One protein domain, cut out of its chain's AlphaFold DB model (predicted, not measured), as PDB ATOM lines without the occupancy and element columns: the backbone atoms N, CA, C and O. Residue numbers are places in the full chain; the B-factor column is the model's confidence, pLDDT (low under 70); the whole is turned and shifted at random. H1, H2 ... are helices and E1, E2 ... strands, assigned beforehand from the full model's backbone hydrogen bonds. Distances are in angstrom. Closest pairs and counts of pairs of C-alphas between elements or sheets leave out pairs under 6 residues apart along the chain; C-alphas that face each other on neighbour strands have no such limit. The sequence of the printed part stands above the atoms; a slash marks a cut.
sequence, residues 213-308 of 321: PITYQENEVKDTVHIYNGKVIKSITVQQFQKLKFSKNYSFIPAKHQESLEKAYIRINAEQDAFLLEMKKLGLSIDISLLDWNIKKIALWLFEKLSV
ATOM      1  N   PRO A 213     162.103 143.806 144.811       89.31
ATOM      2  CA  PRO A 213     161.369 142.609 144.445       89.31
ATOM      3  C   PRO A 213     161.753 142.158 143.030       89.31
ATOM      4  O   PRO A 213     161.885 142.960 142.105       89.31
ATOM      5  N   ILE A 214     161.927 140.852 142.856       90.25
ATOM      6  CA  ILE A 214     162.050 140.186 141.561       90.25
ATOM      7  C   ILE A 214     161.006 139.082 141.532       90.25
ATOM      8  O   ILE A 214     161.016 138.200 142.392       90.25
ATOM      9  N   THR A 215     160.126 139.098 140.536       91.94
ATOM     10  CA  THR A 215     159.188 137.996 140.338       91.94
ATOM     11  C   THR A 215     159.841 136.879 139.556       91.94
ATOM     12  O   THR A 215     160.663 137.135 138.676       91.94
ATOM     13  N   TYR A 216     159.513 135.633 139.883       92.12
ATOM     14  CA  TYR A 216     160.030 134.489 139.147       92.12
ATOM     15  C   TYR A 216     158.981 133.408 138.915       92.12
ATOM     16  O   TYR A 216     158.002 133.292 139.652       92.12
ATOM     17  N   GLN A 217     159.215 132.618 137.874       89.62
ATOM     18  CA  GLN A 217     158.424 131.454 137.517       89.62
ATOM     19  C   GLN A 217     159.375 130.363 137.036       89.62
ATOM     20  O   GLN A 217     160.200 130.586 136.144       89.62
ATOM     21  N   GLU A 218     159.282 129.195 137.657       87.25
ATOM     22  CA  GLU A 218     160.090 128.036 137.299       87.25
ATOM     23  C   GLU A 218     159.423 127.300 136.133       87.25
ATOM     24  O   GLU A 218     158.207 127.109 136.111       87.25
ATOM     25  N   ASN A 219     160.216 126.930 135.130       80.62
ATOM     26  CA  ASN A 219     159.780 126.083 134.030       80.62
ATOM     27  C   ASN A 219     160.295 124.666 134.285       80.62
ATOM     28  O   ASN A 219     161.438 124.344 133.954       80.62
ATOM     29  N   GLU A 220     159.432 123.836 134.869       69.69
ATOM     30  CA  GLU A 220     159.750 122.465 135.294       69.69
ATOM     31  C   GLU A 220     160.230 121.570 134.141       69.69
ATOM     32  O   GLU A 220     160.980 120.624 134.356       69.69
ATOM     33  N   VAL A 221     159.864 121.894 132.895       72.50
ATOM     34  CA  VAL A 221     160.208 121.094 131.709       72.50
ATOM     35  C   VAL A 221     161.611 121.410 131.182       72.50
ATOM     36  O   VAL A 221     162.239 120.565 130.547       72.50
ATOM     37  N   LYS A 222     162.109 122.632 131.398       74.75
ATOM     38  CA  LYS A 222     163.350 123.127 130.769       74.75
ATOM     39  C   LYS A 222     164.489 123.401 131.752       74.75
ATOM     40  O   LYS A 222     165.540 123.851 131.309       74.75
ATOM     41  N   ASP A 223     164.292 123.151 133.048       83.00
ATOM     42  CA  ASP A 223     165.259 123.466 134.118       83.00
ATOM     43  C   ASP A 223     165.729 124.941 134.083       83.00
ATOM     44  O   ASP A 223     166.864 125.311 134.409       83.00
ATOM     45  N   THR A 224     164.821 125.821 133.648       88.19
ATOM     46  CA  THR A 224     165.043 127.264 133.533       88.19
ATOM     47  C   THR A 224     164.063 128.030 134.400       88.19
ATOM     48  O   THR A 224     162.883 127.693 134.472       88.19
ATOM     49  N   VAL A 225     164.532 129.119 134.993       89.44
ATOM     50  CA  VAL A 225     163.730 130.059 135.769       89.44
ATOM     51  C   VAL A 225     163.642 131.370 135.004       89.44
ATOM     52  O   VAL A 225     164.660 131.975 134.661       89.44
ATOM     53  N   HIS A 226     162.421 131.825 134.752       91.19
ATOM     54  CA  HIS A 226     162.175 133.156 134.219       91.19
ATOM     55  C   HIS A 226     162.059 134.139 135.380       91.19
ATOM     56  O   HIS A 226     161.271 133.916 136.295       91.19
ATOM     57  N   ILE A 227     162.842 135.213 135.348       92.88
ATOM     58  CA  ILE A 227     162.843 136.271 136.361       92.88
ATOM     59  C   ILE A 227     162.476 137.616 135.731       92.88
ATOM     60  O   ILE A 227     162.851 137.894 134.590       92.88
ATOM     61  N   TYR A 228     161.794 138.472 136.483       92.75
ATOM     62  CA  TYR A 228     161.375 139.799 136.046       92.75
ATOM     63  C   TYR A 228     161.577 140.841 137.149       92.75
ATOM     64  O   TYR A 228     161.202 140.643 138.302       92.75
ATOM     65  N   ASN A 229     162.194 141.964 136.783       87.94
ATOM     66  CA  ASN A 229     162.578 143.044 137.697       87.94
ATOM     67  C   ASN A 229     161.787 144.347 137.472       87.94
ATOM     68  O   ASN A 229     162.273 145.417 137.831       87.94
ATOM     69  N   GLY A 230     160.647 144.283 136.779       87.62
ATOM     70  CA  GLY A 230     159.878 145.471 136.393       87.62
ATOM     71  C   GLY A 230     160.314 146.130 135.080       87.62
ATOM     72  O   GLY A 230     159.701 147.112 134.677       87.62
ATOM     73  N   LYS A 231     161.366 145.628 134.415       89.88
ATOM     74  CA  LYS A 231     161.827 146.155 133.115       89.88
ATOM     75  C   LYS A 231     162.001 145.076 132.059       89.88
ATOM     76  O   LYS A 231     161.542 145.240 130.938       89.88
ATOM     77  N   VAL A 232     162.712 144.001 132.394       90.69
ATOM     78  CA  VAL A 232     163.072 142.950 131.434       90.69
ATOM     79  C   VAL A 232     162.858 141.571 132.031       90.69
ATOM     80  O   VAL A 232     163.182 141.332 133.197       90.69
ATOM     81  N   ILE A 233     162.342 140.659 131.211       91.00
ATOM     82  CA  ILE A 233     162.268 139.237 131.538       91.00
ATOM     83  C   ILE A 233     163.597 138.602 131.134       91.00
ATOM     84  O   ILE A 233     164.046 138.740 129.996       91.00
ATOM     85  N   LYS A 234     164.245 137.910 132.069       92.38
ATOM     86  CA  LYS A 234     165.467 137.137 131.821       92.38
ATOM     87  C   LYS A 234     165.206 135.668 132.113       92.38
ATOM     88  O   LYS A 234     164.518 135.349 133.074       92.38
ATOM     89  N   SER A 235     165.776 134.785 131.301       92.44
ATOM     90  CA  SER A 235     165.797 133.345 131.565       92.44
ATOM     91  C   SER A 235     167.167 132.958 132.111       92.44
ATOM     92  O   SER A 235     168.183 133.362 131.545       92.44
ATOM     93  N   ILE A 236     167.198 132.219 133.215       90.50
ATOM     94  CA  ILE A 236     168.418 131.721 133.866       90.50
ATOM     95  C   ILE A 236     168.255 130.241 134.213       90.50
ATOM     96  O   ILE A 236     167.136 129.740 134.276       90.50
ATOM     97  N   THR A 237     169.349 129.523 134.456       89.62
ATOM     98  CA  THR A 237     169.262 128.119 134.897       89.62
ATOM     99  C   THR A 237     168.885 128.022 136.375       89.62
ATOM    100  O   THR A 237     169.177 128.938 137.153       89.62
ATOM    101  N   VAL A 238     168.297 126.900 136.807       85.12
ATOM    102  CA  VAL A 238     167.980 126.667 138.232       85.12
ATOM    103  C   VAL A 238     169.228 126.775 139.115       85.12
ATOM    104  O   VAL A 238     169.183 127.381 140.185       85.12
ATOM    105  N   GLN A 239     170.388 126.302 138.647       83.31
ATOM    106  CA  GLN A 239     171.652 126.444 139.383       83.31
ATOM    107  C   GLN A 239     172.075 127.909 139.572       83.31
ATOM    108  O   GLN A 239     172.553 128.295 140.643       83.31
ATOM    109  N   GLN A 240     171.911 128.746 138.544       85.69
ATOM    110  CA  GLN A 240     172.174 130.184 138.651       85.69
ATOM    111  C   GLN A 240     171.169 130.851 139.592       85.69
ATOM    112  O   GLN A 240     171.554 131.678 140.420       85.69
ATOM    113  N   PHE A 241     169.901 130.449 139.516       87.06
ATOM    114  CA  PHE A 241     168.848 130.953 140.385       87.06
ATOM    115  C   PHE A 241     169.108 130.629 141.858       87.06
ATOM    116  O   PHE A 241     169.027 131.525 142.693       87.06
ATOM    117  N   GLN A 242     169.517 129.402 142.190       83.69
ATOM    118  CA  GLN A 242     169.855 129.016 143.566       83.69
ATOM    119  C   GLN A 242     170.976 129.881 144.158       83.69
ATOM    120  O   GLN A 242     170.891 130.281 145.318       83.69
ATOM    121  N   LYS A 243     171.989 130.242 143.359       85.12
ATOM    122  CA  LYS A 243     173.053 131.170 143.782       85.12
ATOM    123  C   LYS A 243     172.525 132.590 143.994       85.12
ATOM    124  O   LYS A 243     172.936 133.269 144.933       85.12
ATOM    125  N   LEU A 244     171.611 133.039 143.134       83.69
ATOM    126  CA  LEU A 244     171.020 134.377 143.198       83.69
ATOM    127  C   LEU A 244     169.994 134.529 144.327       83.69
ATOM    128  O   LEU A 244     169.893 135.615 144.890       83.69
ATOM    129  N   LYS A 245     169.283 133.459 144.700       77.38
ATOM    130  CA  LYS A 245     168.208 133.451 145.708       77.38
ATOM    131  C   LYS A 245     168.644 133.993 147.071       77.38
ATOM    132  O   LYS A 245     167.830 134.556 147.798       77.38
ATOM    133  N   PHE A 246     169.931 133.876 147.395       73.19
ATOM    134  CA  PHE A 246     170.529 134.376 148.636       73.19
ATOM    135  C   PHE A 246     171.167 135.770 148.496       73.19
ATOM    136  O   PHE A 246     171.960 136.188 149.343       73.19
ATOM    137  N   SER A 247     170.843 136.505 147.429       77.12
ATOM    138  CA  SER A 247     171.346 137.860 147.207       77.12
ATOM    139  C   SER A 247     170.910 138.822 148.314       77.12
ATOM    140  O   SER A 247     169.795 138.781 148.840       77.12
ATOM    141  N   LYS A 248     171.810 139.750 148.651       77.31
ATOM    142  CA  LYS A 248     171.558 140.804 149.641       77.31
ATOM    143  C   LYS A 248     170.680 141.935 149.101       77.31
ATOM    144  O   LYS A 248     170.122 142.667 149.904       77.31
ATOM    145  N   ASN A 249     170.566 142.074 147.779       83.06
ATOM    146  CA  ASN A 249     169.935 143.238 147.143       83.06
ATOM    147  C   ASN A 249     168.529 142.953 146.602       83.06
ATOM    148  O   ASN A 249     167.798 143.889 146.281       83.06
ATOM    149  N   TYR A 250     168.170 141.677 146.464       85.00
ATOM    150  CA  TYR A 250     166.945 141.255 145.796       85.00
ATOM    151  C   TYR A 250     166.174 140.249 146.639       85.00
ATOM    152  O   TYR A 250     166.777 139.394 147.290       85.00
ATOM    153  N   SER A 251     164.851 140.335 146.565       85.88
ATOM    154  CA  SER A 251     163.930 139.334 147.092       85.88
ATOM    155  C   SER A 251     163.205 138.667 145.937       85.88
ATOM    156  O   SER A 251     162.585 139.342 145.121       85.88
ATOM    157  N   PHE A 252     163.289 137.341 145.867       87.38
ATOM    158  CA  PHE A 252     162.665 136.562 144.802       87.38
ATOM    159  C   PHE A 252     161.293 136.069 145.246       87.38
ATOM    160  O   PHE A 252     161.187 135.315 146.214       87.38
ATOM    161  N   ILE A 253     160.257 136.486 144.525       87.69
ATOM    162  CA  ILE A 253     158.859 136.237 144.870       87.69
ATOM    163  C   ILE A 253     158.215 135.433 143.732       87.69
ATOM    164  O   ILE A 253     158.295 135.850 142.576       87.69
ATOM    165  N   PRO A 254     157.615 134.268 144.009       88.44
ATOM    166  CA  PRO A 254     157.030 133.448 142.956       88.44
ATOM    167  C   PRO A 254     155.769 134.108 142.381       88.44
ATOM    168  O   PRO A 254     154.964 134.688 143.117       88.44
ATOM    169  N   ALA A 255     155.581 133.998 141.068       87.75
ATOM    170  CA  ALA A 255     154.295 134.274 140.433       87.75
ATOM    171  C   ALA A 255     153.269 133.194 140.818       87.75
ATOM    172  O   ALA A 255     153.624 132.027 141.006       87.75
ATOM    173  N   LYS A 256     151.993 133.573 140.953       86.94
ATOM    174  CA  LYS A 256     150.910 132.614 141.223       86.94
ATOM    175  C   LYS A 256     150.663 131.715 140.004       86.94
ATOM    176  O   LYS A 256     151.048 132.038 138.880       86.94
ATOM    177  N   HIS A 257     149.982 130.588 140.216       77.38
ATOM    178  CA  HIS A 257     149.572 129.701 139.126       77.38
ATOM    179  C   HIS A 257     148.764 130.491 138.074       77.38
ATOM    180  O   HIS A 257     147.834 131.207 138.438       77.38
ATOM    181  N   GLN A 258     149.141 130.379 136.793       78.31
ATOM    182  CA  GLN A 258     148.580 131.135 135.649       78.31
ATOM    183  C   GLN A 258     148.795 132.666 135.660       78.31
ATOM    184  O   GLN A 258     148.270 133.368 134.794       78.31
ATOM    185  N   GLU A 259     149.586 133.212 136.584       86.94
ATOM    186  CA  GLU A 259     149.930 134.637 136.617       86.94
ATOM    187  C   GLU A 259     151.172 134.914 135.753       86.94
ATOM    188  O   GLU A 259     152.171 134.202 135.845       86.94
ATOM    189  N   SER A 260     151.139 135.962 134.918       90.44
ATOM    190  CA  SER A 260     152.351 136.408 134.219       90.44
ATOM    191  C   SER A 260     153.299 137.114 135.189       90.44
ATOM    192  O   SER A 260     152.871 137.735 136.163       90.44
ATOM    193  N   LEU A 261     154.601 137.081 134.906       90.62
ATOM    194  CA  LEU A 261     155.614 137.728 135.748       90.62
ATOM    195  C   LEU A 261     155.367 139.228 135.958       90.62
ATOM    196  O   LEU A 261     155.635 139.751 137.041       90.62
ATOM    197  N   GLU A 262     154.835 139.912 134.944       91.44
ATOM    198  CA  GLU A 262     154.477 141.332 135.011       91.44
ATOM    199  C   GLU A 262     153.266 141.563 135.914       91.44
ATOM    200  O   GLU A 262     153.295 142.469 136.746       91.44
ATOM    201  N   LYS A 263     152.229 140.718 135.807       91.69
ATOM    202  CA  LYS A 263     151.059 140.774 136.696       91.69
ATOM    203  C   LYS A 263     151.461 140.527 138.145       91.69
ATOM    204  O   LYS A 263     151.062 141.297 139.014       91.69
ATOM    205  N   ALA A 264     152.321 139.536 138.385       90.12
ATOM    206  CA  ALA A 264     152.876 139.271 139.707       90.12
ATOM    207  C   ALA A 264     153.636 140.491 140.247       90.12
ATOM    208  O   ALA A 264     153.478 140.849 141.410       90.12
ATOM    209  N   TYR A 265     154.425 141.158 139.398       91.50
ATOM    210  CA  TYR A 265     155.199 142.332 139.795       91.50
ATOM    211  C   TYR A 265     154.288 143.511 140.149       91.50
ATOM    212  O   TYR A 265     154.475 144.134 141.190       91.50
ATOM    213  N   ILE A 266     153.267 143.789 139.335       90.25
ATOM    214  CA  ILE A 266     152.263 144.824 139.628       90.25
ATOM    215  C   ILE A 266     151.543 144.514 140.944       90.25
ATOM    216  O   ILE A 266     151.443 145.385 141.804       90.25
ATOM    217  N   ARG A 267     151.099 143.265 141.129       91.00
ATOM    218  CA  ARG A 267     150.411 142.818 142.343       91.00
ATOM    219  C   ARG A 267     151.253 143.048 143.595       91.00
ATOM    220  O   ARG A 267     150.743 143.578 144.569       91.00
ATOM    221  N   ILE A 268     152.524 142.666 143.570       88.31
ATOM    222  CA  ILE A 268     153.415 142.791 144.729       88.31
ATOM    223  C   ILE A 268     153.652 144.259 145.102       88.31
ATOM    224  O   ILE A 268     153.647 144.586 146.284       88.31
ATOM    225  N   ASN A 269     153.807 145.154 144.122       88.44
ATOM    226  CA  ASN A 269     153.919 146.589 144.412       88.44
ATOM    227  C   ASN A 269     152.601 147.151 144.975       88.44
ATOM    228  O   ASN A 269     152.624 147.897 145.944       88.44
ATOM    229  N   ALA A 270     151.447 146.718 144.457       88.44
ATOM    230  CA  ALA A 270     150.152 147.101 145.025       88.44
ATOM    231  C   ALA A 270     149.960 146.576 146.466       88.44
ATOM    232  O   ALA A 270     149.426 147.284 147.317       88.44
ATOM    233  N   GLU A 271     150.418 145.352 146.759       86.50
ATOM    234  CA  GLU A 271     150.440 144.780 148.113       86.50
ATOM    235  C   GLU A 271     151.365 145.589 149.050       86.50
ATOM    236  O   GLU A 271     151.008 145.816 150.206       86.50
ATOM    237  N   GLN A 272     152.513 146.076 148.558       86.50
ATOM    238  CA  GLN A 272     153.412 146.972 149.301       86.50
ATOM    239  C   GLN A 272     152.744 148.304 149.639       86.50
ATOM    240  O   GLN A 272     152.779 148.719 150.797       86.50
ATOM    241  N   ASP A 273     152.117 148.951 148.657       87.38
ATOM    242  CA  ASP A 273     151.439 150.235 148.850       87.38
ATOM    243  C   ASP A 273     150.285 150.113 149.855       87.38
ATOM    244  O   ASP A 273     150.147 150.939 150.761       87.38
ATOM    245  N   ALA A 274     149.485 149.046 149.743       87.25
ATOM    246  CA  ALA A 274     148.410 148.752 150.686       87.25
ATOM    247  C   ALA A 274     148.948 148.505 152.103       87.25
ATOM    248  O   ALA A 274     148.416 149.048 153.073       87.25
ATOM    249  N   PHE A 275     150.033 147.738 152.235       84.50
ATOM    250  CA  PHE A 275     150.676 147.502 153.524       84.50
ATOM    251  C   PHE A 275     151.201 148.794 154.154       84.50
ATOM    252  O   PHE A 275     150.946 149.046 155.329       84.50
ATOM    253  N   LEU A 276     151.894 149.637 153.382       84.31
ATOM    254  CA  LEU A 276     152.390 150.934 153.852       84.31
ATOM    255  C   LEU A 276     151.246 151.827 154.348       84.31
ATOM    256  O   LEU A 276     151.387 152.506 155.368       84.31
ATOM    257  N   LEU A 277     150.106 151.810 153.652       85.44
ATOM    258  CA  LEU A 277     148.920 152.558 154.052       85.44
ATOM    259  C   LEU A 277     148.362 152.070 155.396       85.44
ATOM    260  O   LEU A 277     148.075 152.901 156.258       85.44
ATOM    261  N   GLU A 278     148.229 150.756 155.594       81.19
ATOM    262  CA  GLU A 278     147.750 150.188 156.863       81.19
ATOM    263  C   GLU A 278     148.741 150.420 158.009       81.19
ATOM    264  O   GLU A 278     148.343 150.839 159.096       81.19
ATOM    265  N   MET A 279     150.046 150.256 157.769       79.19
ATOM    266  CA  MET A 279     151.073 150.524 158.781       79.19
ATOM    267  C   MET A 279     151.050 151.973 159.253       79.19
ATOM    268  O   MET A 279     151.149 152.238 160.451       79.19
ATOM    269  N   LYS A 280     150.822 152.915 158.331       84.69
ATOM    270  CA  LYS A 280     150.690 154.331 158.668       84.69
ATOM    271  C   LYS A 280     149.509 154.599 159.605       84.69
ATOM    272  O   LYS A 280     149.631 155.462 160.472       84.69
ATOM    273  N   LYS A 281     148.391 153.871 159.469       82.69
ATOM    274  CA  LYS A 281     147.248 153.979 160.400       82.69
ATOM    275  C   LYS A 281     147.612 153.498 161.803       82.69
ATOM    276  O   LYS A 281     147.166 154.094 162.773       82.69
ATOM    277  N   LEU A 282     148.461 152.473 161.898       73.44
ATOM    278  CA  LEU A 282     148.986 151.936 163.158       73.44
ATOM    279  C   LEU A 282     150.134 152.775 163.749       73.44
ATOM    280  O   LEU A 282     150.713 152.399 164.763       73.44
ATOM    281  N   GLY A 283     150.513 153.889 163.111       79.69
ATOM    282  CA  GLY A 283     151.662 154.699 163.528       79.69
ATOM    283  C   GLY A 283     153.021 154.019 163.302       79.69
ATOM    284  O   GLY A 283     154.032 154.481 163.828       79.69
ATOM    285  N   LEU A 284     153.065 152.940 162.514       79.06
ATOM    286  CA  LEU A 284     154.276 152.200 162.166       79.06
ATOM    287  C   LEU A 284     154.824 152.686 160.814       79.06
ATOM    288  O   LEU A 284     154.077 152.923 159.867       79.06
ATOM    289  N   SER A 285     156.147 152.825 160.705       71.31
ATOM    290  CA  SER A 285     156.828 153.391 159.527       71.31
ATOM    291  C   SER A 285     157.746 152.395 158.804       71.31
ATOM    292  O   SER A 285     158.769 152.789 158.241       71.31
ATOM    293  N   ILE A 286     157.409 151.100 158.822       79.50
ATOM    294  CA  ILE A 286     158.203 150.069 158.140       79.50
ATOM    295  C   ILE A 286     157.699 149.785 156.723       79.50
ATOM    296  O   ILE A 286     156.500 149.781 156.457       79.50
ATOM    297  N   ASP A 287     158.637 149.468 155.832       80.19
ATOM    298  CA  ASP A 287     158.382 149.036 154.461       80.19
ATOM    299  C   ASP A 287     158.650 147.524 154.300       80.19
ATOM    300  O   ASP A 287     159.623 146.992 154.842       80.19
ATOM    301  N   ILE A 288     157.819 146.825 153.517       81.00
ATOM    302  CA  ILE A 288     157.962 145.387 153.213       81.00
ATOM    303  C   ILE A 288     159.343 145.030 152.637       81.00
ATOM    304  O   ILE A 288     159.861 143.934 152.881       81.00
ATOM    305  N   SER A 289     159.969 145.945 151.902       82.25
ATOM    306  CA  SER A 289     161.309 145.784 151.340       82.25
ATOM    307  C   SER A 289     162.394 145.607 152.401       82.25
ATOM    308  O   SER A 289     163.413 144.965 152.129       82.25
ATOM    309  N   LEU A 290     162.179 146.105 153.623       81.31
ATOM    310  CA  LEU A 290     163.049 145.846 154.770       81.31
ATOM    311  C   LEU A 290     162.797 144.460 155.375       81.31
ATOM    312  O   LEU A 290     163.670 143.926 156.043       81.31
ATOM    313  N   LEU A 291     161.661 143.825 155.096       79.75
ATOM    314  CA  LEU A 291     161.266 142.526 155.650       79.75
ATOM    315  C   LEU A 291     161.416 141.384 154.636       79.75
ATOM    316  O   LEU A 291     160.706 140.376 154.689       79.75
ATOM    317  N   ASP A 292     162.367 141.525 153.707       76.44
ATOM    318  CA  ASP A 292     162.677 140.541 152.663       76.44
ATOM    319  C   ASP A 292     161.506 140.204 151.728       76.44
ATOM    320  O   ASP A 292     161.602 139.219 150.993       76.44
ATOM    321  N   TRP A 293     160.421 140.987 151.718       75.69
ATOM    322  CA  TRP A 293     159.178 140.620 151.028       75.69
ATOM    323  C   TRP A 293     158.609 139.263 151.477       75.69
ATOM    324  O   TRP A 293     157.919 138.569 150.730       75.69
ATOM    325  N   ASN A 294     158.929 138.850 152.705       74.88
ATOM    326  CA  ASN A 294     158.559 137.550 153.235       74.88
ATOM    327  C   ASN A 294     157.390 137.690 154.210       74.88
ATOM    328  O   ASN A 294     157.568 138.155 155.333       74.88
ATOM    329  N   ILE A 295     156.218 137.198 153.809       69.50
ATOM    330  CA  ILE A 295     154.978 137.255 154.601       69.50
ATOM    331  C   ILE A 295     155.167 136.698 156.019       69.50
ATOM    332  O   ILE A 295     154.662 137.279 156.973       69.50
ATOM    333  N   LYS A 296     155.949 135.626 156.199       67.69
ATOM    334  CA  LYS A 296     156.207 135.060 157.534       67.69
ATOM    335  C   LYS A 296     157.047 136.000 158.397       67.69
ATOM    336  O   LYS A 296     156.774 136.135 159.582       67.69
ATOM    337  N   LYS A 297     158.059 136.654 157.814       69.56
ATOM    338  CA  LYS A 297     158.858 137.660 158.534       69.56
ATOM    339  C   LYS A 297     158.027 138.889 158.873       69.56
ATOM    340  O   LYS A 297     158.168 139.406 159.972       69.56
ATOM    341  N   ILE A 298     157.154 139.310 157.960       70.00
ATOM    342  CA  ILE A 298     156.232 140.427 158.173       70.00
ATOM    343  C   ILE A 298     155.277 140.120 159.324       70.00
ATOM    344  O   ILE A 298     155.189 140.910 160.254       70.00
ATOM    345  N   ALA A 299     154.639 138.948 159.316       67.94
ATOM    346  CA  ALA A 299     153.738 138.526 160.384       67.94
ATOM    347  C   ALA A 299     154.444 138.447 161.748       67.94
ATOM    348  O   ALA A 299     153.919 138.939 162.740       67.94
ATOM    349  N   LEU A 300     155.656 137.879 161.798       64.25
ATOM    350  CA  LEU A 300     156.438 137.797 163.037       64.25
ATOM    351  C   LEU A 300     156.877 139.174 163.548       64.25
ATOM    352  O   LEU A 300     156.814 139.417 164.749       64.25
ATOM    353  N   TRP A 301     157.300 140.068 162.651       71.88
ATOM    354  CA  TRP A 301     157.670 141.435 163.011       71.88
ATOM    355  C   TRP A 301     156.458 142.222 163.525       71.88
ATOM    356  O   TRP A 301     156.558 142.884 164.553       71.88
ATOM    357  N   LEU A 302     155.300 142.109 162.863       68.62
ATOM    358  CA  LEU A 302     154.052 142.741 163.306       68.62
ATOM    359  C   LEU A 302     153.624 142.234 164.675       68.62
ATOM    360  O   LEU A 302     153.336 143.036 165.555       68.62
ATOM    361  N   PHE A 303     153.644 140.916 164.866       62.31
ATOM    362  CA  PHE A 303     153.346 140.303 166.150       62.31
ATOM    363  C   PHE A 303     154.269 140.844 167.244       62.31
ATOM    364  O   PHE A 303     153.786 141.255 168.292       62.31
ATOM    365  N   GLU A 304     155.582 140.916 166.998       65.31
ATOM    366  CA  GLU A 304     156.525 141.497 167.958       65.31
ATOM    367  C   GLU A 304     156.202 142.965 168.263       65.31
ATOM    368  O   GLU A 304     156.211 143.344 169.427       65.31
ATOM    369  N   LYS A 305     155.896 143.797 167.260       67.62
ATOM    370  CA  LYS A 305     155.630 145.227 167.478       67.62
ATOM    371  C   LYS A 305     154.306 145.507 168.176       67.62
ATOM    372  O   LYS A 305     154.281 146.361 169.053       67.62
ATOM    373  N   LEU A 306     153.248 144.793 167.810       62.53
ATOM    374  CA  LEU A 306     151.917 144.973 168.392       62.53
ATOM    375  C   LEU A 306     151.809 144.330 169.783       62.53
ATOM    376  O   LEU A 306     151.078 144.816 170.631       62.53
ATOM    377  N   SER A 307     152.613 143.302 170.076       53.88
ATOM    378  CA  SER A 307     152.612 142.662 171.403       53.88
ATOM    379  C   SER A 307     153.347 143.467 172.485       53.88
ATOM    380  O   SER A 307     153.233 143.148 173.672       53.88
ATOM    381  N   VAL A 308     154.127 144.493 172.123       48.09
ATOM    382  CA  VAL A 308     154.845 145.354 173.082       48.09
ATOM    383  C   VAL A 308     153.890 146.446 173.560       48.09
ATOM    384  O   VAL A 308     153.989 147.601 173.162       48.09
TER     385      VAL A 308
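Overview. This is residues 213 to 308 of the 321 residues of an uncharacterized protein of Rhizophagus clarus (UniProt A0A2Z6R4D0). A small, strongly twisted four-stranded sheet makes one end of the domain, with short helix H1 over one face and residues 261 to 269 of the long helix H2 over the other. H2 runs on past the sheet; after H2 the backbone folds back to short H3, and H4 heads out again, apart from H2. The printed part has 96 residues, with four named helices and four named strands in the order E1 E2 E3 H1 E4 H2 H3 H4 along the chain; the sheet, in the order E3 E2 E1 E4, is mixed, and the class is mixed, helices and strands. It is only just loose, close to compact, with a radius of gyration of the C-alphas of 15.1 A, spanning 48 by 24 by 21 A.

Arrangement. E1, residues 213 to 219, E2, 224 to 228, and E3, 233 to 237, form a meander, two successive antiparallel hairpins; N 217 and O 226 are 2.9 A apart, N 227 and O 234 2.8 A. E4, residues 250 to 254, is parallel to E1, with N 214 and O 251 at 2.8 A. H1, residues 238 to 244, is over E2 at a height over the sheet of 8.8 A; E3, H1 and E4 form a split strand-helix-strand unit, E2 and E1 between its strands, with a right-handed crossover. H2, residues 261 to 281, is on the opposite face, giving three layers; the closest C-alphas of E1 and H2, Thr 215 and Leu 261, are 5.8 A apart. H3, residues 288 to 291, only grazes the sheet and only just touches H2, by residues 272 to 276 of H2, with 3 pairs of C-alphas within 8 A, Gln 272 and Ile 288 closest at 6.2 A. H4, residues 295 to 306, only just touches H3, only at the corner, with 3 such pairs, Leu 291 and Ile 298 closest at 6.0 A. Every O i to N i+4 pair in H1, H2 and H4 is within hydrogen-bond range; H3 is too short for one.

Along the chain. E1 begins at C-alpha 213 (161.369, 142.609, 144.445) and is 19.6 A long. H2 is 30.7 A long, and H4, 16.1 A, ends at C-alpha 306 (151.917, 144.973, 168.392).

Size, cuts and confidence. The farthest C-alphas, Lys 222 and Val 308, are 48.5 A apart. The printed part has no cut and no long link. Low pLDDT, under 70, falls at residues 220, 295 to 297, 299 to 300 and 302 to 308.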